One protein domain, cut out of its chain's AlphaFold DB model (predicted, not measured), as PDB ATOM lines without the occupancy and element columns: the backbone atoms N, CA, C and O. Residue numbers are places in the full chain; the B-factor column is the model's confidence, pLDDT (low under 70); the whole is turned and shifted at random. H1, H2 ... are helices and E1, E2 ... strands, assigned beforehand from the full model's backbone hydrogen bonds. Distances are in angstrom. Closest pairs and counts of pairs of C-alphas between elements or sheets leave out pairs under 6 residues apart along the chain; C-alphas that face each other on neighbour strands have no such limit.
ATOM      1  N   ARG A 354     -22.970  -1.013 -42.107       81.62
ATOM      2  CA  ARG A 354     -23.598   0.307 -42.328       81.62
ATOM      3  C   ARG A 354     -23.671   1.101 -41.027       81.62
ATOM      4  O   ARG A 354     -23.678   0.514 -39.955       81.62
ATOM      5  N   MET A 355     -23.815   2.421 -41.096       82.25
ATOM      6  CA  MET A 355     -24.163   3.212 -39.908       82.25
ATOM      7  C   MET A 355     -25.675   3.392 -39.792       82.25
ATOM      8  O   MET A 355     -26.347   3.685 -40.778       82.25
ATOM      9  N   SER A 356     -26.189   3.280 -38.573       81.31
ATOM     10  CA  SER A 356     -27.547   3.646 -38.178       81.31
ATOM     11  C   SER A 356     -27.440   4.676 -37.056       81.31
ATOM     12  O   SER A 356     -27.211   4.322 -35.903       81.31
ATOM     13  N   GLY A 357     -27.535   5.965 -37.395       83.06
ATOM     14  CA  GLY A 357     -27.172   7.036 -36.461       83.06
ATOM     15  C   GLY A 357     -25.680   6.982 -36.108       83.06
ATOM     16  O   GLY A 357     -24.837   6.971 -37.007       83.06
ATOM     17  N   SER A 358     -25.364   6.938 -34.812       82.31
ATOM     18  CA  SER A 358     -24.010   6.756 -34.255       82.31
ATOM     19  C   SER A 358     -23.587   5.288 -34.109       82.31
ATOM     20  O   SER A 358     -22.429   5.021 -33.791       82.31
ATOM     21  N   THR A 359     -24.486   4.333 -34.364       89.94
ATOM     22  CA  THR A 359     -24.204   2.898 -34.238       89.94
ATOM     23  C   THR A 359     -23.711   2.319 -35.557       89.94
ATOM     24  O   THR A 359     -24.389   2.421 -36.583       89.94
ATOM     25  N   PHE A 360     -22.566   1.642 -35.538       92.44
ATOM     26  CA  PHE A 360     -22.130   0.804 -36.652       92.44
ATOM     27  C   PHE A 360     -22.802  -0.568 -36.595       92.44
ATOM     28  O   PHE A 360     -22.659  -1.280 -35.609       92.44
ATOM     29  N   VAL A 361     -23.504  -0.961 -37.651       93.19
ATOM     30  CA  VAL A 361     -24.213  -2.238 -37.765       93.19
ATOM     31  C   VAL A 361     -23.511  -3.117 -38.789       93.19
ATOM     32  O   VAL A 361     -23.379  -2.711 -39.939       93.19
ATOM     33  N   LEU A 362     -23.119  -4.331 -38.404       90.38
ATOM     34  CA  LEU A 362     -22.548  -5.351 -39.283       90.38
ATOM     35  C   LEU A 362     -23.363  -6.642 -39.167       90.38
ATOM     36  O   LEU A 362     -23.205  -7.422 -38.226       90.38
ATOM     37  N   ASP A 363     -24.247  -6.876 -40.131       89.12
ATOM     38  CA  ASP A 363     -25.209  -7.982 -40.122       89.12
ATOM     39  C   ASP A 363     -24.966  -9.012 -41.232       89.12
ATOM     40  O   ASP A 363     -25.865  -9.769 -41.584       89.12
ATOM     41  N   ALA A 364     -23.729  -9.108 -41.730       83.69
ATOM     42  CA  ALA A 364     -23.341 -10.042 -42.792       83.69
ATOM     43  C   ALA A 364     -23.670 -11.516 -42.489       83.69
ATOM     44  O   ALA A 364     -23.988 -12.273 -43.404       83.69
ATOM     45  N   ASN A 365     -23.631 -11.919 -41.215       87.06
ATOM     46  CA  ASN A 365     -23.952 -13.285 -40.798       87.06
ATOM     47  C   ASN A 365     -25.440 -13.493 -40.484       87.06
ATOM     48  O   ASN A 365     -25.858 -14.630 -40.253       87.06
ATOM     49  N   ARG A 366     -26.255 -12.431 -40.471       91.31
ATOM     50  CA  ARG A 366     -27.685 -12.520 -40.161       91.31
ATOM     51  C   ARG A 366     -28.400 -13.408 -41.179       91.31
ATOM     52  O   ARG A 366     -28.173 -13.314 -42.378       91.31
ATOM     53  N   GLY A 367     -29.270 -14.286 -40.690       91.38
ATOM     54  CA  GLY A 367     -29.963 -15.287 -41.500       91.38
ATOM     55  C   GLY A 367     -29.163 -16.571 -41.742       91.38
ATOM     56  O   GLY A 367     -29.742 -17.555 -42.201       91.38
ATOM     57  N   THR A 368     -27.870 -16.614 -41.402       91.69
ATOM     58  CA  THR A 368     -27.081 -17.854 -41.476       91.69
ATOM     59  C   THR A 368     -27.641 -18.872 -40.495       91.69
ATOM     60  O   THR A 368     -27.834 -18.571 -39.317       91.69
ATOM     61  N   THR A 369     -27.906 -20.084 -40.973       92.75
ATOM     62  CA  THR A 369     -28.496 -21.138 -40.148       92.75
ATOM     63  C   THR A 369     -27.436 -21.967 -39.438       92.75
ATOM     64  O   THR A 369     -26.439 -22.356 -40.046       92.75
ATOM     65  N   PHE A 370     -27.703 -22.339 -38.194       91.44
ATOM     66  CA  PHE A 370     -26.906 -23.279 -37.411       91.44
ATOM     67  C   PHE A 370     -27.824 -24.276 -36.694       91.44
ATOM     68  O   PHE A 370     -29.041 -24.102 -36.645       91.44
ATOM     69  N   THR A 371     -27.247 -25.357 -36.164       91.81
ATOM     70  CA  THR A 371     -27.993 -26.357 -35.388       91.81
ATOM     71  C   THR A 371     -27.439 -26.448 -33.973       91.81
ATOM     72  O   THR A 371     -26.256 -26.721 -33.792       91.81
ATOM     73  N   ALA A 372     -28.305 -26.260 -32.980       88.75
ATOM     74  CA  ALA A 372     -28.013 -26.421 -31.555       88.75
ATOM     75  C   ALA A 372     -29.199 -27.129 -30.879       88.75
ATOM     76  O   ALA A 372     -30.334 -26.977 -31.322       88.75
ATOM     77  N   GLY A 373     -28.950 -27.997 -29.891       85.88
ATOM     78  CA  GLY A 373     -30.005 -28.792 -29.233       85.88
ATOM     79  C   GLY A 373     -30.917 -29.599 -30.173       85.88
ATOM     80  O   GLY A 373     -32.082 -29.825 -29.862       85.88
ATOM     81  N   GLY A 374     -30.433 -29.989 -31.360       89.25
ATOM     82  CA  GLY A 374     -31.251 -30.664 -32.381       89.25
ATOM     83  C   GLY A 374     -32.254 -29.756 -33.111       89.25
ATOM     84  O   GLY A 374     -33.143 -30.260 -33.793       89.25
ATOM     85  N   ARG A 375     -32.123 -28.431 -32.981       88.69
ATOM     86  CA  ARG A 375     -32.985 -27.409 -33.587       88.69
ATOM     87  C   ARG A 375     -32.181 -26.567 -34.573       88.69
ATOM     88  O   ARG A 375     -31.114 -26.064 -34.225       88.69
ATOM     89  N   THR A 376     -32.705 -26.379 -35.782       93.38
ATOM     90  CA  THR A 376     -32.149 -25.422 -36.747       93.38
ATOM     91  C   THR A 376     -32.695 -24.029 -36.460       93.38
ATOM     92  O   THR A 376     -33.908 -23.858 -36.349       93.38
ATOM     93  N   GLN A 377     -31.800 -23.055 -36.327       92.12
ATOM     94  CA  GLN A 377     -32.094 -21.651 -36.020       92.12
ATOM     95  C   GLN A 377     -31.233 -20.747 -36.894       92.12
ATOM     96  O   GLN A 377     -30.236 -21.215 -37.452       92.12
ATOM     97  N   ALA A 378     -31.599 -19.475 -37.013       94.38
ATOM     98  CA  ALA A 378     -30.828 -18.491 -37.752       94.38
ATOM     99  C   ALA A 378     -30.203 -17.438 -36.828       94.38
ATOM    100  O   ALA A 378     -30.751 -17.045 -35.798       94.38
ATOM    101  N   ILE A 379     -29.028 -16.953 -37.220       93.50
ATOM    102  CA  ILE A 379     -28.415 -15.771 -36.617       93.50
ATOM    103  C   ILE A 379     -29.351 -14.567 -36.798       93.50
ATOM    104  O   ILE A 379     -29.814 -14.288 -37.906       93.50
ATOM    105  N   GLY A 380     -29.597 -13.832 -35.717       93.56
ATOM    106  CA  GLY A 380     -30.510 -12.695 -35.644       93.56
ATOM    107  C   GLY A 380     -31.963 -13.057 -35.326       93.56
ATOM    108  O   GLY A 380     -32.799 -12.155 -35.320       93.56
ATOM    109  N   ASP A 381     -32.277 -14.331 -35.065       94.81
ATOM    110  CA  ASP A 381     -33.599 -14.730 -34.575       94.81
ATOM    111  C   ASP A 381     -33.830 -14.191 -33.159       94.81
ATOM    112  O   ASP A 381     -33.011 -14.401 -32.255       94.81
ATOM    113  N   THR A 382     -34.975 -13.540 -32.958       93.69
ATOM    114  CA  THR A 382     -35.442 -13.119 -31.635       93.69
ATOM    115  C   THR A 382     -35.921 -14.336 -30.842       93.69
ATOM    116  O   THR A 382     -36.724 -15.129 -31.352       93.69
ATOM    117  N   PRO A 383     -35.467 -14.514 -29.591       92.75
ATOM    118  CA  PRO A 383     -35.812 -15.691 -28.816       92.75
ATOM    119  C   PRO A 383     -37.277 -15.658 -28.369       92.75
ATOM    120  O   PRO A 383     -37.874 -14.606 -28.141       92.75
ATOM    121  N   SER A 384     -37.868 -16.841 -28.203       92.94
ATOM    122  CA  SER A 384     -39.245 -16.961 -27.716       92.94
ATOM    123  C   SER A 384     -39.319 -16.654 -26.222       92.94
ATOM    124  O   SER A 384     -38.698 -17.355 -25.417       92.94
ATOM    125  N   VAL A 385     -40.120 -15.646 -25.862       94.31
ATOM    126  CA  VAL A 385     -40.391 -15.258 -24.473       94.31
ATOM    127  C   VAL A 385     -41.823 -15.611 -24.081       94.31
ATOM    128  O   VAL A 385     -42.777 -15.260 -24.771       94.31
ATOM    129  N   THR A 386     -41.983 -16.301 -22.952       93.75
ATOM    130  CA  THR A 386     -43.284 -16.684 -22.393       93.75
ATOM    131  C   THR A 386     -43.477 -16.127 -20.992       93.75
ATOM    132  O   THR A 386     -42.623 -16.299 -20.117       93.75
ATOM    133  N   THR A 387     -44.630 -15.505 -20.755       91.31
ATOM    134  CA  THR A 387     -45.051 -15.057 -19.424       91.31
ATOM    135  C   THR A 387     -45.681 -16.221 -18.665       91.31
ATOM    136  O   THR A 387     -46.654 -16.827 -19.111       91.31
ATOM    137  N   ARG A 388     -45.113 -16.543 -17.505       88.19
ATOM    138  CA  ARG A 388     -45.618 -17.559 -16.580       88.19
ATOM    139  C   ARG A 388     -46.865 -17.064 -15.847       88.19
ATOM    140  O   ARG A 388     -47.135 -15.869 -15.768       88.19
ATOM    141  N   ALA A 389     -47.586 -17.995 -15.221       86.38
ATOM    142  CA  ALA A 389     -48.758 -17.685 -14.398       86.38
ATOM    143  C   ALA A 389     -48.444 -16.767 -13.196       86.38
ATOM    144  O   ALA A 389     -49.335 -16.076 -12.712       86.38
ATOM    145  N   ASP A 390     -47.191 -16.738 -12.727       85.88
ATOM    146  CA  ASP A 390     -46.720 -15.844 -11.660       85.88
ATOM    147  C   ASP A 390     -46.279 -14.456 -12.172       85.88
ATOM    148  O   ASP A 390     -45.717 -13.668 -11.412       85.88
ATOM    149  N   GLY A 391     -46.508 -14.158 -13.457       83.44
ATOM    150  CA  GLY A 391     -46.149 -12.895 -14.102       83.44
ATOM    151  C   GLY A 391     -44.677 -12.779 -14.505       83.44
ATOM    152  O   GLY A 391     -44.298 -11.776 -15.106       83.44
ATOM    153  N   ARG A 392     -43.835 -13.778 -14.210       85.81
ATOM    154  CA  ARG A 392     -42.420 -13.768 -14.607       85.81
ATOM    155  C   ARG A 392     -42.238 -14.199 -16.057       85.81
ATOM    156  O   ARG A 392     -42.918 -15.104 -16.533       85.81
ATOM    157  N   GLN A 393     -41.271 -13.601 -16.742       91.88
ATOM    158  CA  GLN A 393     -40.928 -13.959 -18.116       91.88
ATOM    159  C   GLN A 393     -39.877 -15.067 -18.160       91.88
ATOM    160  O   GLN A 393     -38.987 -15.154 -17.316       91.88
ATOM    161  N   THR A 394     -39.991 -15.929 -19.162       95.12
ATOM    162  CA  THR A 394     -39.022 -16.981 -19.471       95.12
ATOM    163  C   THR A 394     -38.614 -16.906 -20.916       95.12
ATOM    164  O   THR A 394     -39.470 -16.662 -21.753       95.12
ATOM    165  N   VAL A 395     -37.344 -17.158 -21.198       95.38
ATOM    166  CA  VAL A 395     -36.779 -17.202 -22.544       95.38
ATOM    167  C   VAL A 395     -36.315 -18.620 -22.857       95.38
ATOM    168  O   VAL A 395     -35.800 -19.309 -21.977       95.38
ATOM    169  N   THR A 396     -36.533 -19.068 -24.090       94.69
ATOM    170  CA  THR A 396     -36.018 -20.357 -24.575       94.69
ATOM    171  C   THR A 396     -34.676 -20.133 -25.263       94.69
ATOM    172  O   THR A 396     -34.594 -19.292 -26.158       94.69
ATOM    173  N   ASP A 397     -33.640 -20.850 -24.832       94.38
ATOM    174  CA  ASP A 397     -32.307 -20.784 -25.431       94.38
ATOM    175  C   ASP A 397     -32.208 -21.596 -26.736       94.38
ATOM    176  O   ASP A 397     -33.138 -22.307 -27.139       94.38
ATOM    177  N   VAL A 398     -31.055 -21.513 -27.400       94.00
ATOM    178  CA  VAL A 398     -30.802 -22.216 -28.665       94.00
ATOM    179  C   VAL A 398     -30.772 -23.740 -28.530       94.00
ATOM    180  O   VAL A 398     -30.910 -24.429 -29.539       94.00
ATOM    181  N   ASN A 399     -30.617 -24.284 -27.321       92.69
ATOM    182  CA  ASN A 399     -30.695 -25.720 -27.059       92.69
ATOM    183  C   ASN A 399     -32.133 -26.183 -26.756       92.69
ATOM    184  O   ASN A 399     -32.407 -27.383 -26.779       92.69
ATOM    185  N   GLY A 400     -33.065 -25.247 -26.553       92.06
ATOM    186  CA  GLY A 400     -34.456 -25.510 -26.199       92.06
ATOM    187  C   GLY A 400     -34.738 -25.466 -24.695       92.06
ATOM    188  O   GLY A 400     -35.874 -25.736 -24.298       92.06
ATOM    189  N   ASP A 401     -33.753 -25.113 -23.868       92.38
ATOM    190  CA  ASP A 401     -33.924 -25.000 -22.423       92.38
ATOM    191  C   ASP A 401     -34.557 -23.651 -22.052       92.38
ATOM    192  O   ASP A 401     -34.307 -22.617 -22.676       92.38
ATOM    193  N   GLN A 402     -35.406 -23.648 -21.020       93.62
ATOM    194  CA  GLN A 402     -36.090 -22.440 -20.555       93.62
ATOM    195  C   GLN A 402     -35.379 -21.792 -19.369       93.62
ATOM    196  O   GLN A 402     -35.177 -22.416 -18.326       93.62
ATOM    197  N   HIS A 403     -35.136 -20.486 -19.475       92.50
ATOM    198  CA  HIS A 403     -34.475 -19.674 -18.454       92.50
ATOM    199  C   HIS A 403     -35.369 -18.528 -18.000       92.50
ATOM    200  O   HIS A 403     -36.153 -17.993 -18.779       92.50
ATOM    201  N   LEU A 404     -35.271 -18.138 -16.729       92.19
ATOM    202  CA  LEU A 404     -35.951 -16.942 -16.228       92.19
ATOM    203  C   LEU A 404     -35.309 -15.701 -16.857       92.19
ATOM    204  O   LEU A 404     -34.096 -15.563 -16.753       92.19
ATOM    205  N   VAL A 405     -36.108 -14.791 -17.420       92.31
ATOM    206  CA  VAL A 405     -35.616 -13.464 -17.811       92.31
ATOM    207  C   VAL A 405     -35.443 -12.637 -16.546       92.31
ATOM    208  O   VAL A 405     -36.414 -12.325 -15.848       92.31
ATOM    209  N   ARG A 406     -34.192 -12.332 -16.207       89.25
ATOM    210  CA  ARG A 406     -33.860 -11.510 -15.048       89.25
ATOM    211  C   ARG A 406     -33.773 -10.036 -15.441       89.25
ATOM    212  O   ARG A 406     -33.289  -9.697 -16.515       89.25
ATOM    213  N   GLN A 407     -34.233  -9.181 -14.536       86.12
ATOM    214  CA  GLN A 407     -34.162  -7.721 -14.609       86.12
ATOM    215  C   GLN A 407     -33.321  -7.208 -13.422       86.12
ATOM    216  O   GLN A 407     -33.076  -7.982 -12.488       86.12
ATOM    217  N   PRO A 408     -32.894  -5.931 -13.402       84.50
ATOM    218  CA  PRO A 408     -32.013  -5.401 -12.366       84.50
ATOM    219  C   PRO A 408     -32.572  -5.624 -10.960       84.50
ATOM    220  O   PRO A 408     -33.691  -5.220 -10.648       84.50
ATOM    221  N   ALA A 409     -31.770  -6.237 -10.088       80.06
ATOM    222  CA  ALA A 409     -32.164  -6.508  -8.704       80.06
ATOM    223  C   ALA A 409     -32.124  -5.259  -7.803       80.06
ATOM    224  O   ALA A 409     -32.766  -5.236  -6.755       80.06
ATOM    225  N   THR A 410     -31.361  -4.232  -8.191       82.69
ATOM    226  CA  THR A 410     -31.178  -2.991  -7.423       82.69
ATOM    227  C   THR A 410     -31.418  -1.781  -8.314       82.69
ATOM    228  O   THR A 410     -30.803  -1.694  -9.377       82.69
ATOM    229  N   TYR A 411     -32.252  -0.850  -7.864       88.81
ATOM    230  CA  TYR A 411     -32.554   0.415  -8.535       88.81
ATOM    231  C   TYR A 411     -33.091   1.427  -7.512       88.81
ATOM    232  O   TYR A 411     -33.672   1.028  -6.502       88.81
ATOM    233  N   ASP A 412     -32.938   2.718  -7.800       91.50
ATOM    234  CA  ASP A 412     -33.519   3.812  -7.010       91.50
ATOM    235  C   ASP A 412     -34.965   4.081  -7.426       91.50
ATOM    236  O   ASP A 412     -35.832   4.350  -6.595       91.50
ATOM    237  N   SER A 413     -35.250   3.987  -8.729       92.81
ATOM    238  CA  SER A 413     -36.607   4.123  -9.251       92.81
ATOM    239  C   SER A 413     -36.872   3.217 -10.451       92.81
ATOM    240  O   SER A 413     -35.952   2.766 -11.138       92.81
ATOM    241  N   ARG A 414     -38.160   2.932 -10.664       93.06
ATOM    242  CA  ARG A 414     -38.685   2.110 -11.753       93.06
ATOM    243  C   ARG A 414     -39.882   2.819 -12.373       93.06
ATOM    244  O   ARG A 414     -40.909   2.976 -11.713       93.06
ATOM    245  N   THR A 415     -39.767   3.173 -13.645       94.31
ATOM    246  CA  THR A 415     -40.799   3.886 -14.404       94.31
ATOM    247  C   THR A 415     -41.316   2.997 -15.522       94.31
ATOM    248  O   THR A 415     -40.533   2.439 -16.281       94.31
ATOM    249  N   ILE A 416     -42.637   2.848 -15.620       93.00
ATOM    250  CA  ILE A 416     -43.279   2.203 -16.771       93.00
ATOM    251  C   ILE A 416     -43.589   3.304 -17.780       93.00
ATOM    252  O   ILE A 416     -44.321   4.243 -17.461       93.00
ATOM    253  N   ASN A 417     -43.017   3.197 -18.972       90.69
ATOM    254  CA  ASN A 417     -43.179   4.175 -20.037       90.69
ATOM    255  C   ASN A 417     -44.504   3.949 -20.795       90.69
ATOM    256  O   ASN A 417     -45.085   2.863 -20.721       90.69
ATOM    257  N   PRO A 418     -45.004   4.953 -21.545       91.75
ATOM    258  CA  PRO A 418     -46.248   4.825 -22.312       91.75
ATOM    259  C   PRO A 418     -46.254   3.692 -23.349       91.75
ATOM    260  O   PRO A 418     -47.316   3.172 -23.678       91.75
ATOM    261  N   ASP A 419     -45.083   3.297 -23.847       87.06
ATOM    262  CA  ASP A 419     -44.878   2.177 -24.774       87.06
ATOM    263  C   ASP A 419     -44.713   0.817 -24.062       87.06
ATOM    264  O   ASP A 419     -44.335  -0.174 -24.685       87.06
ATOM    265  N   ALA A 420     -45.006   0.770 -22.758       86.12
ATOM    266  CA  ALA A 420     -44.858  -0.378 -21.866       86.12
ATOM    267  C   ALA A 420     -43.415  -0.858 -21.627       86.12
ATOM    268  O   ALA A 420     -43.224  -1.855 -20.926       86.12
ATOM    269  N   THR A 421     -42.401  -0.142 -22.124       91.56
ATOM    270  CA  THR A 421     -41.014  -0.361 -21.696       91.56
ATOM    271  C   THR A 421     -40.830   0.070 -20.241       91.56
ATOM    272  O   THR A 421     -41.635   0.820 -19.677       91.56
ATOM    273  N   VAL A 422     -39.781  -0.430 -19.591       91.56
ATOM    274  CA  VAL A 422     -39.513  -0.140 -18.179       91.56
ATOM    275  C   VAL A 422     -38.150   0.511 -18.036       91.56
ATOM    276  O   VAL A 422     -37.137  -0.114 -18.320       91.56
ATOM    277  N   THR A 423     -38.107   1.744 -17.546       92.81
ATOM    278  CA  THR A 423     -36.851   2.427 -17.233       92.81
ATOM    279  C   THR A 423     -36.485   2.217 -15.769       92.81
ATOM    280  O   THR A 423     -37.275   2.521 -14.872       92.81
ATOM    281  N   TYR A 424     -35.276   1.714 -15.531       90.75
ATOM    282  CA  TYR A 424     -34.663   1.613 -14.212       90.75
ATOM    283  C   TYR A 424     -33.636   2.726 -14.055       90.75
ATOM    284  O   TYR A 424     -32.792   2.900 -14.929       90.75
ATOM    285  N   THR A 425     -33.684   3.448 -12.936       90.56
ATOM    286  CA  THR A 425     -32.704   4.490 -12.604       90.56
ATOM    287  C   THR A 425     -31.946   4.096 -11.349       90.56
ATOM    288  O   THR A 425     -32.559   3.643 -10.382       90.56
ATOM    289  N   LYS A 426     -30.630   4.287 -11.354       86.75
ATOM    290  CA  LYS A 426     -29.741   4.070 -10.211       86.75
ATOM    291  C   LYS A 426     -28.617   5.104 -10.259       86.75
ATOM    292  O   LYS A 426     -28.069   5.332 -11.332       86.75
ATOM    293  N   ASP A 427     -28.285   5.747  -9.147       87.81
ATOM    294  CA  ASP A 427     -27.208   6.747  -9.038       87.81
ATOM    295  C   ASP A 427     -27.252   7.833 -10.142       87.81
ATOM    296  O   ASP A 427     -26.231   8.280 -10.660       87.81
ATOM    297  N   GLY A 428     -28.460   8.240 -10.551       84.94
ATOM    298  CA  GLY A 428     -28.683   9.239 -11.607       84.94
ATOM    299  C   GLY A 428     -28.515   8.741 -13.051       84.94
ATOM    300  O   GLY A 428     -28.840   9.479 -13.979       84.94
ATOM    301  N   GLN A 429     -28.078   7.499 -13.264       86.75
ATOM    302  CA  GLN A 429     -28.050   6.844 -14.575       86.75
ATOM    303  C   GLN A 429     -29.328   6.039 -14.792       86.75
ATOM    304  O   GLN A 429     -29.931   5.563 -13.832       86.75
ATOM    305  N   SER A 430     -29.757   5.881 -16.045       89.44
ATOM    306  CA  SER A 430     -30.974   5.137 -16.383       89.44
ATOM    307  C   SER A 430     -30.749   4.204 -17.561       89.44
ATOM    308  O   SER A 430     -30.036   4.565 -18.488       89.44
ATOM    309  N   VAL A 431     -31.408   3.048 -17.540       89.56
ATOM    310  CA  VAL A 431     -31.473   2.117 -18.672       89.56
ATOM    311  C   VAL A 431     -32.921   1.691 -18.891       89.56
ATOM    312  O   VAL A 431     -33.671   1.463 -17.933       89.56
ATOM    313  N   THR A 432     -33.326   1.587 -20.150       91.75
ATOM    314  CA  THR A 432     -34.661   1.120 -20.527       91.75
ATOM    315  C   THR A 432     -34.613  -0.362 -20.858       91.75
ATOM    316  O   THR A 432     -33.689  -0.838 -21.501       91.75
ATOM    317  N   TYR A 433     -35.613  -1.098 -20.393       91.50
ATOM    318  CA  TYR A 433     -35.831  -2.502 -20.693       91.50
ATOM    319  C   TYR A 433     -37.036  -2.636 -21.620       91.50
ATOM    320  O   TYR A 433     -38.062  -1.982 -21.404       91.50
ATOM    321  N   ASP A 434     -36.914  -3.484 -22.636       91.25
ATOM    322  CA  ASP A 434     -37.985  -3.761 -23.584       91.25
ATOM    323  C   ASP A 434     -39.163  -4.519 -22.933       91.25
ATOM    324  O   ASP A 434     -39.140  -4.907 -21.760       91.25
ATOM    325  N   HIS A 435     -40.224  -4.746 -23.709       89.38
ATOM    326  CA  HIS A 435     -41.420  -5.465 -23.254       89.38
ATOM    327  C   HIS A 435     -41.152  -6.928 -22.856       89.38
ATOM    328  O   HIS A 435     -41.970  -7.540 -22.166       89.38
ATOM    329  N   ASN A 436     -40.018  -7.491 -23.279       89.25
ATOM    330  CA  ASN A 436     -39.582  -8.847 -22.971       89.25
ATOM    331  C   ASN A 436     -38.609  -8.908 -21.791       89.25
ATOM    332  O   ASN A 436     -38.215 -10.004 -21.400       89.25
ATOM    333  N   GLY A 437     -38.261  -7.761 -21.202       89.19
ATOM    334  CA  GLY A 437     -37.395  -7.682 -20.039       89.19
ATOM    335  C   GLY A 437     -35.904  -7.722 -20.364       89.19
ATOM    336  O   GLY A 437     -35.134  -8.093 -19.478       89.19
ATOM    337  N   PHE A 438     -35.494  -7.314 -21.567       91.94
ATOM    338  CA  PHE A 438     -34.086  -7.172 -21.952       91.94
ATOM    339  C   PHE A 438     -33.641  -5.705 -21.980       91.94
ATOM    340  O   PHE A 438     -34.438  -4.845 -22.359       91.94
ATOM    341  N   PRO A 439     -32.396  -5.392 -21.579       91.88
ATOM    342  CA  PRO A 439     -31.891  -4.024 -21.601       91.88
ATOM    343  C   PRO A 439     -31.724  -3.505 -23.035       91.88
ATOM    344  O   PRO A 439     -31.307  -4.231 -23.935       91.88
ATOM    345  N   VAL A 440     -32.005  -2.220 -23.223       91.25
ATOM    346  CA  VAL A 440     -31.786  -1.476 -24.464       91.25
ATOM    347  C   VAL A 440     -30.678  -0.460 -24.201       91.25
ATOM    348  O   VAL A 440     -30.889   0.503 -23.465       91.25
ATOM    349  N   PHE A 441     -29.506  -0.703 -24.782       90.94
ATOM    350  CA  PHE A 441     -28.316   0.141 -24.642       90.94
ATOM    351  C   PHE A 441     -28.095   1.032 -25.867       90.94
ATOM    352  O   PHE A 441     -28.454   0.652 -26.988       90.94
ATOM    353  N   ASP A 442     -27.427   2.171 -25.666       89.56
ATOM    354  CA  ASP A 442     -26.889   2.983 -26.763       89.56
ATOM    355  C   ASP A 442     -25.579   2.364 -27.279       89.56
ATOM    356  O   ASP A 442     -24.479   2.594 -26.772       89.56
ATOM    357  N   ALA A 443     -25.705   1.480 -28.267       94.56
ATOM    358  CA  ALA A 443     -24.573   0.734 -28.794       94.56
ATOM    359  C   ALA A 443     -23.742   1.566 -29.783       94.56
ATOM    360  O   ALA A 443     -24.262   2.140 -30.738       94.56
ATOM    361  N   LYS A 444     -22.415   1.527 -29.639       95.19
ATOM    362  CA  LYS A 444     -21.465   2.056 -30.632       95.19
ATOM    363  C   LYS A 444     -21.342   1.130 -31.839       95.19
ATOM    364  O   LYS A 444     -21.205   1.595 -32.967       95.19
ATOM    365  N   ALA A 445     -21.395  -0.181 -31.604       96.06
ATOM    366  CA  ALA A 445     -21.371  -1.207 -32.642       96.06
ATOM    367  C   ALA A 445     -22.413  -2.292 -32.366       96.06
ATOM    368  O   ALA A 445     -22.687  -2.602 -31.211       96.06
ATOM    369  N   ASP A 446     -22.931  -2.902 -33.420       96.50
ATOM    370  CA  ASP A 446     -23.925  -3.962 -33.403       96.50
ATOM    371  C   ASP A 446     -23.568  -4.993 -34.475       96.50
ATOM    372  O   ASP A 446     -23.661  -4.725 -35.673       96.50
ATOM    373  N   LEU A 447     -23.093  -6.157 -34.044       96.06
ATOM    374  CA  LEU A 447     -22.520  -7.169 -34.920       96.06
ATOM    375  C   LEU A 447     -23.286  -8.483 -34.793       96.06
ATOM    376  O   LEU A 447     -23.675  -8.881 -33.698       96.06
ATOM    377  N   HIS A 448     -23.425  -9.205 -35.901       95.38
ATOM    378  CA  HIS A 448     -23.888 -10.591 -35.895       95.38
ATOM    379  C   HIS A 448     -22.693 -11.530 -36.060       95.38
ATOM    380  O   HIS A 448     -22.050 -11.540 -37.109       95.38
ATOM    381  N   LEU A 449     -22.382 -12.307 -35.022       93.19
ATOM    382  CA  LEU A 449     -21.259 -13.244 -35.025       93.19
ATOM    383  C   LEU A 449     -21.468 -14.388 -36.025       93.19
ATOM    384  O   LEU A 449     -22.596 -14.709 -36.403       93.19
ATOM    385  N   ASP A 450     -20.366 -15.013 -36.436       88.94
ATOM    386  CA  ASP A 450     -20.408 -16.210 -37.271       88.94
ATOM    387  C   ASP A 450     -21.087 -17.377 -36.534       88.94
ATOM    388  O   ASP A 450     -20.971 -17.530 -35.314       88.94
ATOM    389  N   ALA A 451     -21.775 -18.237 -37.289       89.06
ATOM    390  CA  ALA A 451     -22.465 -19.410 -36.759       89.06
ATOM    391  C   ALA A 451     -21.553 -20.333 -35.927       89.06
ATOM    392  O   ALA A 451     -22.020 -20.946 -34.967       89.06
ATOM    393  N   SER A 452     -20.260 -20.414 -36.255       85.50
ATOM    394  CA  SER A 452     -19.269 -21.203 -35.511       85.50
ATOM    395  C   SER A 452     -18.970 -20.670 -34.108       85.50
ATOM    396  O   SER A 452     -18.481 -21.420 -33.264       85.50
ATOM    397  N   ALA A 453     -19.277 -19.398 -33.839       85.94
ATOM    398  CA  ALA A 453     -19.118 -18.801 -32.520       85.94
ATOM    399  C   ALA A 453     -20.297 -19.129 -31.588       85.94
ATOM    400  O   ALA A 453     -20.142 -19.078 -30.369       85.94
ATOM    401  N   ILE A 454     -21.464 -19.484 -32.132       90.38
ATOM    402  CA  ILE A 454     -22.672 -19.743 -31.341       90.38
ATOM    403  C   ILE A 454     -22.510 -21.000 -30.489       90.38
ATOM    404  O   ILE A 454     -21.959 -22.006 -30.929       90.38
ATOM    405  N   ASN A 455     -23.029 -20.947 -29.259       89.25
ATOM    406  CA  ASN A 455     -22.993 -22.041 -28.289       89.25
ATOM    407  C   ASN A 455     -21.565 -22.487 -27.902       89.25
ATOM    408  O   ASN A 455     -21.369 -23.608 -27.434       89.25
ATOM    409  N   SER A 456     -20.558 -21.623 -28.087       87.06
ATOM    410  CA  SER A 456     -19.152 -21.926 -27.774       87.06
ATOM    411  C   SER A 456     -18.824 -21.918 -26.272       87.06
ATOM    412  O   SER A 456     -17.734 -22.332 -25.873       87.06
ATOM    413  N   ALA A 457     -19.749 -21.433 -25.435       89.75
ATOM    414  CA  ALA A 457     -19.605 -21.264 -23.989       89.75
ATOM    415  C   ALA A 457     -18.396 -20.398 -23.575       89.75
ATOM    416  O   ALA A 457     -17.862 -20.556 -22.472       89.75
ATOM    417  N   SER A 458     -17.944 -19.483 -24.444       92.12
ATOM    418  CA  SER A 458     -16.739 -18.679 -24.216       92.12
ATOM    419  C   SER A 458     -16.921 -17.204 -24.579       92.12
ATOM    420  O   SER A 458     -16.848 -16.824 -25.748       92.12
ATOM    421  N   ASP A 459     -17.040 -16.341 -23.562       92.81
ATOM    422  CA  ASP A 459     -17.045 -14.880 -23.745       92.81
ATOM    423  C   ASP A 459     -15.805 -14.415 -24.504       92.81
ATOM    424  O   ASP A 459     -15.886 -13.626 -25.441       92.81
ATOM    425  N   ALA A 460     -14.644 -14.972 -24.151       93.94
ATOM    426  CA  ALA A 460     -13.383 -14.624 -24.786       93.94
ATOM    427  C   ALA A 460     -13.344 -14.993 -26.277       93.94
ATOM    428  O   ALA A 460     -12.685 -14.293 -27.047       93.94
ATOM    429  N   ALA A 461     -14.022 -16.066 -26.697       92.94
ATOM    430  CA  ALA A 461     -14.150 -16.408 -28.111       92.94
ATOM    431  C   ALA A 461     -15.079 -15.420 -28.831       92.94
ATOM    432  O   ALA A 461     -14.680 -14.853 -29.847       92.94
ATOM    433  N   HIS A 462     -16.255 -15.133 -28.258       95.31
ATOM    434  CA  HIS A 462     -17.204 -14.156 -28.806       95.31
ATOM    435  C   HIS A 462     -16.575 -12.763 -28.953       95.31
ATOM    436  O   HIS A 462     -16.684 -12.131 -30.000       95.31
ATOM    437  N   PHE A 463     -15.857 -12.296 -27.929       96.69
ATOM    438  CA  PHE A 463     -15.213 -10.981 -27.931       96.69
ATOM    439  C   PHE A 463     -14.055 -10.915 -28.916       96.69
ATOM    440  O   PHE A 463     -13.847  -9.884 -29.552       96.69
ATOM    441  N   ARG A 464     -13.299 -12.008 -29.064       95.31
ATOM    442  CA  ARG A 464     -12.233 -12.086 -30.066       95.31
ATOM    443  C   ARG A 464     -12.792 -11.949 -31.468       95.31
ATOM    444  O   ARG A 464     -12.224 -11.203 -32.259       95.31
ATOM    445  N   GLU A 465     -13.893 -12.635 -31.741       92.50
ATOM    446  CA  GLU A 465     -14.557 -12.579 -33.035       92.50
ATOM    447  C   GLU A 465     -15.158 -11.195 -33.305       92.50
ATOM    448  O   GLU A 465     -14.888 -10.601 -34.345       92.50
ATOM    449  N   ALA A 466     -15.854 -10.609 -32.329       96.06
ATOM    450  CA  ALA A 466     -16.370  -9.246 -32.429       96.06
ATOM    451  C   ALA A 466     -15.250  -8.215 -32.680       96.06
ATOM    452  O   ALA A 466     -15.356  -7.371 -33.572       96.06
ATOM    453  N   ASN A 467     -14.133  -8.319 -31.950       95.94
ATOM    454  CA  ASN A 467     -12.960  -7.465 -32.147       95.94
ATOM    455  C   ASN A 467     -12.308  -7.678 -33.521       95.94
ATOM    456  O   ASN A 467     -11.839  -6.712 -34.116       95.94
ATOM    457  N   ARG A 468     -12.270  -8.918 -34.028       93.12
ATOM    458  CA  ARG A 468     -11.771  -9.227 -35.374       93.12
ATOM    459  C   ARG A 468     -12.624  -8.518 -36.427       93.12
ATOM    460  O   ARG A 468     -12.082  -7.742 -37.210       93.12
ATOM    461  N   MET A 469     -13.941  -8.729 -36.380       91.25
ATOM    462  CA  MET A 469     -14.911  -8.158 -37.319       91.25
ATOM    463  C   MET A 469     -14.894  -6.623 -37.312       91.25
ATOM    464  O   MET A 469     -14.765  -5.995 -38.362       91.25
ATOM    465  N   LEU A 470     -14.965  -5.995 -36.131       93.75
ATOM    466  CA  LEU A 470     -14.927  -4.534 -36.025       93.75
ATOM    467  C   LEU A 470     -13.552  -3.967 -36.398       93.75
ATOM    468  O   LEU A 470     -13.465  -2.933 -37.055       93.75
ATOM    469  N   GLY A 471     -12.467  -4.646 -36.019       88.62
ATOM    470  CA  GLY A 471     -11.115  -4.257 -36.405       88.62
ATOM    471  C   GLY A 471     -10.915  -4.261 -37.920       88.62
ATOM    472  O   GLY A 471     -10.273  -3.363 -38.455       88.62
ATOM    473  N   GLU A 472     -11.455  -5.252 -38.633       83.12
ATOM    474  CA  GLU A 472     -11.433  -5.312 -40.102       83.12
ATOM    475  C   GLU A 472     -12.207  -4.151 -40.732       83.12
ATOM    476  O   GLU A 472     -11.685  -3.495 -41.637       83.12
ATOM    477  N   ALA A 473     -13.394  -3.832 -40.206       83.44
ATOM    478  CA  ALA A 473     -14.170  -2.678 -40.652       83.44
ATOM    479  C   ALA A 473     -13.406  -1.357 -40.438       83.44
ATOM    480  O   ALA A 473     -13.301  -0.556 -41.362       83.44
ATOM    481  N   LEU A 474     -12.790  -1.167 -39.267       81.50
ATOM    482  CA  LEU A 474     -12.005   0.032 -38.939       81.50
ATOM    483  C   LEU A 474     -10.725   0.174 -39.778       81.50
ATOM    484  O   LEU A 474     -10.331   1.288 -40.108       81.50
ATOM    485  N   ARG A 475     -10.062  -0.937 -40.130       78.00
ATOM    486  CA  ARG A 475      -8.906  -0.907 -41.047       78.00
ATOM    487  C   ARG A 475      -9.321  -0.587 -42.480       78.00
ATOM    488  O   ARG A 475      -8.540   0.008 -43.213       78.00
ATOM    489  N   SER A 476     -10.532  -0.989 -42.860       72.44
ATOM    490  CA  SER A 476     -11.085  -0.738 -44.190       72.44
ATOM    491  C   SER A 476     -11.603   0.694 -44.334       72.44
ATOM    492  O   SER A 476     -11.448   1.274 -45.399       72.44
ATOM    493  N   ASP A 477     -12.162   1.290 -43.278       70.75
ATOM    494  CA  ASP A 477     -12.626   2.681 -43.260       70.75
ATOM    495  C   ASP A 477     -12.184   3.403 -41.985       70.75
ATOM    496  O   ASP A 477     -12.779   3.272 -40.915       70.75
ATOM    497  N   ALA A 478     -11.155   4.238 -42.127       67.06
ATOM    498  CA  ALA A 478     -10.624   5.035 -41.027       67.06
ATOM    499  C   ALA A 478     -11.620   6.089 -40.496       67.06
ATOM    500  O   ALA A 478     -11.499   6.511 -39.345       67.06
ATOM    501  N   SER A 479     -12.618   6.511 -41.289       72.94
ATOM    502  CA  SER A 479     -13.629   7.488 -40.851       72.94
ATOM    503  C   SER A 479     -14.629   6.894 -39.856       72.94
ATOM    504  O   SER A 479     -15.238   7.622 -39.063       72.94
ATOM    505  N   LEU A 480     -14.766   5.564 -39.853       78.25
ATOM    506  CA  LEU A 480     -15.707   4.837 -39.013       78.25
ATOM    507  C   LEU A 480     -15.444   5.071 -37.519       78.25
ATOM    508  O   LEU A 480     -16.386   5.275 -36.754       78.25
ATOM    509  N   ALA A 481     -14.170   5.145 -37.120       82.81
ATOM    510  CA  ALA A 481     -13.775   5.423 -35.741       82.81
ATOM    511  C   ALA A 481     -14.369   6.740 -35.216       82.81
ATOM    512  O   ALA A 481     -14.960   6.769 -34.135       82.81
ATOM    513  N   GLY A 482     -14.263   7.812 -36.008       76.06
ATOM    514  CA  GLY A 482     -14.805   9.123 -35.653       76.06
ATOM    515  C   GLY A 482     -16.333   9.120 -35.595       76.06
ATOM    516  O   GLY A 482     -16.915   9.685 -34.672       76.06
ATOM    517  N   ARG A 483     -16.992   8.423 -36.529       81.44
ATOM    518  CA  ARG A 483     -18.463   8.312 -36.578       81.44
ATOM    519  C   ARG A 483     -19.048   7.540 -35.394       81.44
ATOM    520  O   ARG A 483     -20.143   7.864 -34.949       81.44
ATOM    521  N   MET A 484     -18.315   6.552 -34.885       87.06
ATOM    522  CA  MET A 484     -18.670   5.773 -33.692       87.06
ATOM    523  C   MET A 484     -18.267   6.460 -32.373       87.06
ATOM    524  O   MET A 484     -18.608   5.977 -31.290       87.06
ATOM    525  N   GLY A 485     -17.500   7.554 -32.441       86.88
ATOM    526  CA  GLY A 485     -16.946   8.226 -31.266       86.88
ATOM    527  C   GLY A 485     -15.970   7.347 -30.480       86.88
ATOM    528  O   GLY A 485     -16.043   7.311 -29.251       86.88
ATOM    529  N   LEU A 486     -15.109   6.596 -31.178       87.25
ATOM    530  CA  LEU A 486     -14.045   5.798 -30.565       87.25
ATOM    531  C   LEU A 486     -12.803   6.654 -30.295       87.25
ATOM    532  O   LEU A 486     -12.454   7.527 -31.087       87.25
ATOM    533  N   THR A 487     -12.101   6.364 -29.201       89.75
ATOM    534  CA  THR A 487     -10.801   6.978 -28.897       89.75
ATOM    535  C   THR A 487      -9.669   6.291 -29.659       89.75
ATOM    536  O   THR A 487      -9.763   5.112 -30.009       89.75
ATOM    537  N   ASP A 488      -8.539   6.974 -29.846       86.00
ATOM    538  CA  ASP A 488      -7.355   6.380 -30.487       86.00
ATOM    539  C   ASP A 488      -6.868   5.108 -29.780       86.00
ATOM    540  O   ASP A 488      -6.358   4.183 -30.413       86.00
ATOM    541  N   GLU A 489      -7.014   5.039 -28.454       92.12
ATOM    542  CA  GLU A 489      -6.665   3.847 -27.686       92.12
ATOM    543  C   GLU A 489      -7.588   2.669 -28.019       92.12
ATOM    544  O   GLU A 489      -7.106   1.557 -28.240       92.12
ATOM    545  N   GLN A 490      -8.895   2.915 -28.128       93.31
ATOM    546  CA  GLN A 490      -9.876   1.911 -28.537       93.31
ATOM    547  C   GLN A 490      -9.647   1.469 -29.987       93.31
ATOM    548  O   GLN A 490      -9.691   0.274 -30.273       93.31
ATOM    549  N   VAL A 491      -9.318   2.394 -30.894       90.12
ATOM    550  CA  VAL A 491      -8.987   2.066 -32.289       90.12
ATOM    551  C   VAL A 491      -7.733   1.201 -32.356       90.12
ATOM    552  O   VAL A 491      -7.768   0.135 -32.971       90.12
ATOM    553  N   ARG A 492      -6.640   1.578 -31.676       88.06
ATOM    554  CA  ARG A 492      -5.425   0.743 -31.583       88.06
ATOM    555  C   ARG A 492      -5.722  -0.621 -30.964       88.06
ATOM    556  O   ARG A 492      -5.181  -1.636 -31.398       88.06
ATOM    557  N   PHE A 493      -6.602  -0.665 -29.963       93.56
ATOM    558  CA  PHE A 493      -7.042  -1.913 -29.360       93.56
ATOM    559  C   PHE A 493      -7.755  -2.804 -30.385       93.56
ATOM    560  O   PHE A 493      -7.440  -3.989 -30.457       93.56
ATOM    561  N   LEU A 494      -8.700  -2.266 -31.150       92.44
ATOM    562  CA  LEU A 494      -9.542  -3.023 -32.079       92.44
ATOM    563  C   LEU A 494      -8.793  -3.426 -33.358       92.44
ATOM    564  O   LEU A 494      -9.035  -4.495 -33.907       92.44
ATOM    565  N   THR A 495      -7.840  -2.608 -33.805       86.88
ATOM    566  CA  THR A 495      -7.114  -2.795 -35.075       86.88
ATOM    567  C   THR A 495      -5.789  -3.556 -34.943       86.88
ATOM    568  O   THR A 495      -5.101  -3.775 -35.943       86.88
ATOM    569  N   ARG A 496      -5.440  -4.052 -33.750       87.19
ATOM    570  CA  ARG A 496      -4.260  -4.914 -33.536       87.19
ATOM    571  C   ARG A 496      -4.279  -6.161 -34.432       87.19
ATOM    572  O   ARG A 496      -5.345  -6.706 -34.692       87.19
ATOM    573  N   GLU A 497      -3.116  -6.661 -34.843       82.31
ATOM    574  CA  GLU A 497      -3.007  -7.837 -35.726       82.31
ATOM    575  C   GLU A 497      -3.661  -9.100 -35.139       82.31
ATOM    576  O   GLU A 497      -4.370  -9.812 -35.841       82.31
ATOM    577  N   ASN A 498      -3.485  -9.344 -33.835       88.62
ATOM    578  CA  ASN A 498      -4.091 -10.476 -33.129       88.62
ATOM    579  C   ASN A 498      -5.259 -10.010 -32.237       88.62
ATOM    580  O   ASN A 498      -4.992  -9.481 -31.149       88.62
ATOM    581  N   PRO A 499      -6.532 -10.197 -32.643       90.31
ATOM    582  CA  PRO A 499      -7.694  -9.713 -31.902       90.31
ATOM    583  C   PRO A 499      -7.719 -10.243 -30.468       90.31
ATOM    584  O   PRO A 499      -7.477 -11.422 -30.201       90.31
ATOM    585  N   ALA A 500      -8.011  -9.365 -29.511       90.31
ATOM    586  CA  ALA A 500      -8.042  -9.743 -28.105       90.31
ATOM    587  C   ALA A 500      -9.350 -10.466 -27.760       90.31
ATOM    588  O   ALA A 500     -10.413 -10.054 -28.198       90.31
ATOM    589  N   GLY A 501      -9.308 -11.489 -26.905       94.56
ATOM    590  CA  GLY A 501     -10.516 -12.113 -26.340       94.56
ATOM    591  C   GLY A 501     -11.092 -11.349 -25.145       94.56
ATOM    592  O   GLY A 501     -11.504 -11.964 -24.170       94.56
ATOM    593  N   ARG A 502     -11.008 -10.017 -25.157       96.62
ATOM    594  CA  ARG A 502     -11.492  -9.126 -24.091       96.62
ATOM    595  C   ARG A 502     -12.022  -7.832 -24.699       96.62
ATOM    596  O   ARG A 502     -11.681  -7.519 -25.839       96.62
ATOM    597  N   SER A 503     -12.799  -7.081 -23.936       96.06
ATOM    598  CA  SER A 503     -13.350  -5.804 -24.385       96.06
ATOM    599  C   SER A 503     -12.288  -4.695 -24.528       96.06
ATOM    600  O   SER A 503     -11.251  -4.761 -23.851       96.06
ATOM    601  N   PRO A 504     -12.522  -3.686 -25.393       95.81
ATOM    602  CA  PRO A 504     -11.714  -2.464 -25.451       95.81
ATOM    603  C   PRO A 504     -11.759  -1.659 -24.136       95.81
ATOM    604  O   PRO A 504     -12.673  -1.861 -23.342       95.81
ATOM    605  N   PRO A 505     -10.808  -0.737 -23.887       93.06
ATOM    606  CA  PRO A 505     -10.844   0.140 -22.715       93.06
ATOM    607  C   PRO A 505     -12.144   0.948 -22.649       93.06
ATOM    608  O   PRO A 505     -12.613   1.446 -23.676       93.06
ATOM    609  N   ASP A 506     -12.714   1.039 -21.444       93.19
ATOM    610  CA  ASP A 506     -13.967   1.733 -21.101       93.19
ATOM    611  C   ASP A 506     -15.238   1.253 -21.832       93.19
ATOM    612  O   ASP A 506     -16.337   1.724 -21.550       93.19
ATOM    613  N   LEU A 507     -15.123   0.241 -22.698       96.38
ATOM    614  CA  LEU A 507     -16.230  -0.372 -23.430       96.38
ATOM    615  C   LEU A 507     -16.359  -1.854 -23.095       96.38
ATOM    616  O   LEU A 507     -15.423  -2.504 -22.627       96.38
ATOM    617  N   THR A 508     -17.539  -2.414 -23.335       95.44
ATOM    618  CA  THR A 508     -17.770  -3.845 -23.198       95.44
ATOM    619  C   THR A 508     -18.639  -4.386 -24.309       95.44
ATOM    620  O   THR A 508     -19.545  -3.721 -24.802       95.44
ATOM    621  N   TRP A 509     -18.350  -5.620 -24.700       96.38
ATOM    622  CA  TRP A 509     -19.237  -6.388 -25.551       96.38
ATOM    623  C   TRP A 509     -20.391  -6.934 -24.705       96.38
ATOM    624  O   TRP A 509     -20.174  -7.699 -23.766       96.38
ATOM    625  N   HIS A 510     -21.605  -6.512 -25.031       94.88
ATOM    626  CA  HIS A 510     -22.859  -6.984 -24.470       94.88
ATOM    627  C   HIS A 510     -23.480  -8.023 -25.409       94.88
ATOM    628  O   HIS A 510     -23.689  -7.754 -26.594       94.88
ATOM    629  N   HIS A 511     -23.789  -9.215 -24.901       95.06
ATOM    630  CA  HIS A 511     -24.533 -10.220 -25.660       95.06
ATOM    631  C   HIS A 511     -26.021  -9.857 -25.674       95.06
ATOM    632  O   HIS A 511     -26.692  -9.985 -24.650       95.06
ATOM    633  N   HIS A 512     -26.539  -9.459 -26.833       95.88
ATOM    634  CA  HIS A 512     -27.952  -9.126 -27.017       95.88
ATOM    635  C   HIS A 512     -28.821 -10.399 -27.050       95.88
ATOM    636  O   HIS A 512     -28.323 -11.483 -27.349       95.88
ATOM    637  N   GLN A 513     -30.119 -10.300 -26.750       94.62
ATOM    638  CA  GLN A 513     -31.034 -11.451 -26.717       94.62
ATOM    639  C   GLN A 513     -31.216 -12.121 -28.081       94.62
ATOM    640  O   GLN A 513     -31.344 -13.343 -28.146       94.62
ATOM    641  N   ASP A 514     -31.202 -11.334 -29.157       96.12
ATOM    642  CA  ASP A 514     -31.244 -11.861 -30.522       96.12
ATOM    643  C   ASP A 514     -30.021 -12.737 -30.797       96.12
ATOM    644  O   ASP A 514     -28.883 -12.404 -30.455       96.12
ATOM    645  N   THR A 515     -30.274 -13.865 -31.444       96.31
ATOM    646  CA  THR A 515     -29.309 -14.949 -31.605       96.31
ATOM    647  C   THR A 515     -28.031 -14.486 -32.300       96.31
ATOM    648  O   THR A 515     -28.059 -14.055 -33.449       96.31
ATOM    649  N   GLY A 516     -26.887 -14.590 -31.625       95.50
ATOM    650  CA  GLY A 516     -25.582 -14.220 -32.182       95.50
ATOM    651  C   GLY A 516     -25.330 -12.717 -32.325       95.50
ATOM    652  O   GLY A 516     -24.285 -12.341 -32.858       95.50
ATOM    653  N   ARG A 517     -26.248 -11.858 -31.866       97.50
ATOM    654  CA  ARG A 517     -26.093 -10.401 -31.913       97.50
ATOM    655  C   ARG A 517     -25.292  -9.913 -30.706       97.50
ATOM    656  O   ARG A 517     -25.658 -10.167 -29.561       97.50
ATOM    657  N   ILE A 518     -24.202  -9.196 -30.943       97.12
ATOM    658  CA  ILE A 518     -23.332  -8.645 -29.902       97.12
ATOM    659  C   ILE A 518     -23.151  -7.144 -30.112       97.12
ATOM    660  O   ILE A 518     -22.956  -6.681 -31.235       97.12
ATOM    661  N   GLN A 519     -23.224  -6.377 -29.031       97.56
ATOM    662  CA  GLN A 519     -23.207  -4.920 -29.072       97.56
ATOM    663  C   GLN A 519     -22.010  -4.366 -28.306       97.56
ATOM    664  O   GLN A 519     -21.706  -4.836 -27.214       97.56
ATOM    665  N   LEU A 520     -21.328  -3.362 -28.854       97.69
ATOM    666  CA  LEU A 520     -20.286  -2.624 -28.141       97.69
ATOM    667  C   LEU A 520     -20.930  -1.449 -27.413       97.69
ATOM    668  O   LEU A 520     -21.431  -0.534 -28.064       97.69
ATOM    669  N   VAL A 521     -20.905  -1.473 -26.087       95.19
ATOM    670  CA  VAL A 521     -21.567  -0.487 -25.219       95.19
ATOM    671  C   VAL A 521     -20.579   0.073 -24.198       95.19
ATOM    672  O   VAL A 521     -19.518  -0.513 -23.965       95.19
ATOM    673  N   ASP A 522     -20.911   1.200 -23.575       93.25
ATOM    674  CA  ASP A 522     -20.101   1.778 -22.503       93.25
ATOM    675  C   ASP A 522     -20.109   0.879 -21.251       93.25
ATOM    676  O   ASP A 522     -21.161   0.423 -20.794       93.25
ATOM    677  N   VAL A 523     -18.932   0.623 -20.657       90.94
ATOM    678  CA  VAL A 523     -18.826  -0.199 -19.432       90.94
ATOM    679  C   VAL A 523     -19.603   0.433 -18.296       90.94
ATOM    680  O   VAL A 523     -20.226  -0.294 -17.534       90.94
ATOM    681  N   ALA A 524     -19.578   1.760 -18.172       86.44
ATOM    682  CA  ALA A 524     -20.300   2.451 -17.113       86.44
ATOM    683  C   ALA A 524     -21.808   2.178 -17.201       86.44
ATOM    684  O   ALA A 524     -22.414   1.809 -16.202       86.44
ATOM    685  N   GLU A 525     -22.394   2.277 -18.396       84.44
ATOM    686  CA  GLU A 525     -23.815   2.000 -18.621       84.44
ATOM    687  C   GLU A 525     -24.141   0.517 -18.391       84.44
ATOM    688  O   GLU A 525     -25.069   0.180 -17.650       84.44
ATOM    689  N   HIS A 526     -23.339  -0.385 -18.964       87.00
ATOM    690  CA  HIS A 526     -23.560  -1.823 -18.845       87.00
ATOM    691  C   HIS A 526     -23.385  -2.311 -17.402       87.00
ATOM    692  O   HIS A 526     -24.268  -2.970 -16.854       87.00
ATOM    693  N   ALA A 527     -22.262  -1.978 -16.758       82.81
ATOM    694  CA  ALA A 527     -21.900  -2.467 -15.430       82.81
ATOM    695  C   ALA A 527     -22.927  -2.058 -14.370       82.81
ATOM    696  O   ALA A 527     -23.268  -2.872 -13.506       82.81
ATOM    697  N   HIS A 528     -23.472  -0.846 -14.476       79.25
ATOM    698  CA  HIS A 528     -24.390  -0.278 -13.491       79.25
ATOM    699  C   HIS A 528     -25.687  -1.076 -13.315       79.25
ATOM    700  O   HIS A 528     -26.231  -1.167 -12.209       79.25
ATOM    701  N   PHE A 529     -26.127  -1.728 -14.394       73.12
ATOM    702  CA  PHE A 529     -27.333  -2.556 -14.445       73.12
ATOM    703  C   PHE A 529     -27.049  -4.037 -14.770       73.12
ATOM    704  O   PHE A 529     -27.978  -4.840 -14.880       73.12
ATOM    705  N   SER A 530     -25.771  -4.425 -14.886       61.12
ATOM    706  CA  SER A 530     -25.332  -5.786 -15.248       61.12
ATOM    707  C   SER A 530     -25.515  -6.840 -14.156       61.12
ATOM    708  O   SER A 530     -25.501  -8.027 -14.462       61.12
ATOM    709  N   GLY A 531     -25.718  -6.444 -12.894       63.28
ATOM    710  CA  GLY A 531     -25.744  -7.339 -11.726       63.28
ATOM    711  C   GLY A 531     -26.893  -8.361 -11.659       63.28
ATOM    712  O   GLY A 531     -27.196  -8.851 -10.571       63.28
ATOM    713  N   GLY A 532     -27.556  -8.675 -12.773       66.44
ATOM    714  CA  GLY A 532     -28.579  -9.710 -12.828       66.44
ATOM    715  C   GLY A 532     -29.562  -9.591 -13.983       66.44
ATOM    716  O   GLY A 532     -30.742  -9.802 -13.730       66.44
ATOM    717  N   HIS A 533     -29.132  -9.265 -15.208       83.94
ATOM    718  CA  HIS A 533     -29.999  -9.413 -16.384       83.94
ATOM    719  C   HIS A 533     -29.659 -10.680 -17.169       83.94
ATOM    720  O   HIS A 533     -28.526 -11.149 -17.149       83.94
ATOM    721  N   THR A 534     -30.652 -11.249 -17.848       89.44
ATOM    722  CA  THR A 534     -30.427 -12.389 -18.743       89.44
ATOM    723  C   THR A 534     -30.027 -11.866 -20.114       89.44
ATOM    724  O   THR A 534     -30.836 -11.224 -20.774       89.44
ATOM    725  N   GLY A 535     -28.787 -12.123 -20.527       87.88
ATOM    726  CA  GLY A 535     -28.265 -11.720 -21.833       87.88
ATOM    727  C   GLY A 535     -28.144 -12.871 -22.833       87.88
ATOM    728  O   GLY A 535     -28.427 -14.038 -22.545       87.88
ATOM    729  N   GLY A 536     -27.636 -12.540 -24.015       92.06
ATOM    730  CA  GLY A 536     -27.373 -13.477 -25.102       92.06
ATOM    731  C   GLY A 536     -26.385 -14.591 -24.757       92.06
ATOM    732  O   GLY A 536     -26.469 -15.676 -25.325       92.06
ATOM    733  N   MET A 537     -25.501 -14.393 -23.772       93.00
ATOM    734  CA  MET A 537     -24.576 -15.443 -23.334       93.00
ATOM    735  C   MET A 537     -25.322 -16.673 -22.800       93.00
ATOM    736  O   MET A 537     -24.947 -17.808 -23.106       93.00
ATOM    737  N   ARG A 538     -26.429 -16.449 -22.079       92.75
ATOM    738  CA  ARG A 538     -27.328 -17.504 -21.599       92.75
ATOM    739  C   ARG A 538     -28.209 -18.075 -22.713       92.75
ATOM    740  O   ARG A 538     -28.498 -19.263 -22.697       92.75
ATOM    741  N   ILE A 539     -28.656 -17.237 -23.649       94.50
ATOM    742  CA  ILE A 539     -29.664 -17.602 -24.662       94.50
ATOM    743  C   ILE A 539     -29.042 -18.325 -25.863       94.50
ATOM    744  O   ILE A 539     -29.614 -19.278 -26.377       94.50
ATOM    745  N   TRP A 540     -27.879 -17.892 -26.334       95.00
ATOM    746  CA  TRP A 540     -27.236 -18.450 -27.526       95.00
ATOM    747  C   TRP A 540     -25.728 -18.651 -27.368       95.00
ATOM    748  O   TRP A 540     -25.131 -19.410 -28.126       95.00
ATOM    749  N   GLY A 541     -25.090 -18.027 -26.377       88.12
ATOM    750  CA  GLY A 541     -23.651 -18.153 -26.149       88.12
ATOM    751  C   GLY A 541     -23.211 -19.481 -25.525       88.12
ATOM    752  O   GLY A 541     -22.017 -19.772 -25.519       88.12
TER     753      GLY A 541
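AT A GLANCE: This is residues 354 to 541 of the 545 residues of an uncharacterized protein of Croceibacterium mercuriale (UniProt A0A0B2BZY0). A twisted five-stranded sheet, E1 E2 E11 E13 E12, makes the core, with the long helix H1 across one face and H3 packed crosswise on H1. Away from H1, the hairpin E3 and E4 and two small three-stranded sheets, E5 E6 E7 and E8 E9 E10, spread out; H4 bridges E12 and E10 on the face opposite H1. The printed part has 188 residues, with 13 named strands and five named helices in the order E1 to E11, H1, H2, H3, E12, E13, H4, H5, a mixed class. The large sheet is mixed, the others antiparallel; the whole is compact, with a radius of gyration of the C-alphas of 16.7 A, and only just flat, spanning 51 by 45 by 25 A.

HOW THE PARTS SIT: Begin at E1, residues 354 to 356, which forms a hairpin with E2, residues 359 to 362; N 354 and O 361 are 2.8 A apart. E3, residues 369 to 372, and E4, residues 375 to 378, form a hairpin, with N 370 and O 377 at 2.9 A. E5, E6 and E7, residues 385 to 387, 393 to 396 and 402 to 404, are a meander, each strand the antiparallel neighbour of the one before; N 386 and O 394, and N 395 and O 403, are 2.8 A apart. E8, E9 and E10, residues 413 to 416, 422 to 426 and 429 to 433, are another, with N 415 and O 423, and N 424 and O 431, at 2.9 A. E11, residues 445 to 448, is parallel to E2, with N 446 and O 360 at 2.7 A. H1, residues 459 to 476, is on this sheet at a height of 9.7 A and runs across the strands, at 64 degrees to E11 on the local plane; C-alphas 447 and 466 are their closest, 7.0 A. H2, residues 479 to 483, only just touches H1, only at the corner, C-alphas 474 and 480 being closest at 6.1 A. H3, residues 488 to 495, touches residues 467 to 475 of H1, about perpendicular at 76 degrees, the closest C-alphas, 471 and 495, 4.5 A apart. E12, residues 507 to 511, and E13, residues 517 to 522, form a hairpin, with N 508 and O 521 at 2.8 A; N 447 of E11 and O 518 are 2.9 A apart. H4, residues 523 to 529, stands up from this sheet over E12; its C-alpha 529 is 7.5 A from C-alpha 431 of E10, the closest pair. H5, residues 536 to 539, only grazes the large sheet and the sheet E5 E6 E7. Every O i to N i+4 pair is within hydrogen-bond range in H1, H2 and H3, and 2 of 3 in H4; H5 is too short for one.

IN THESE COORDINATES: Find C-alpha 354, where E1 begins, at (-23.598, 0.307, -42.328). H1 runs 25.6 A from C-alpha 459 at (-17.045, -14.880, -23.745); E13 is 16.5 A long. H5 ends at C-alpha 539, (-29.664, -17.602, -24.662).

THE WHOLE: The two C-alphas farthest apart, those of Ala 389 and Ala 478, are 51.8 A apart. The printed part has no cut; the links E10 to E11 and H3 to E12 are long. The mean pLDDT of the printed part is 89.5; residue 478 and residues 530 to 532 are under 70.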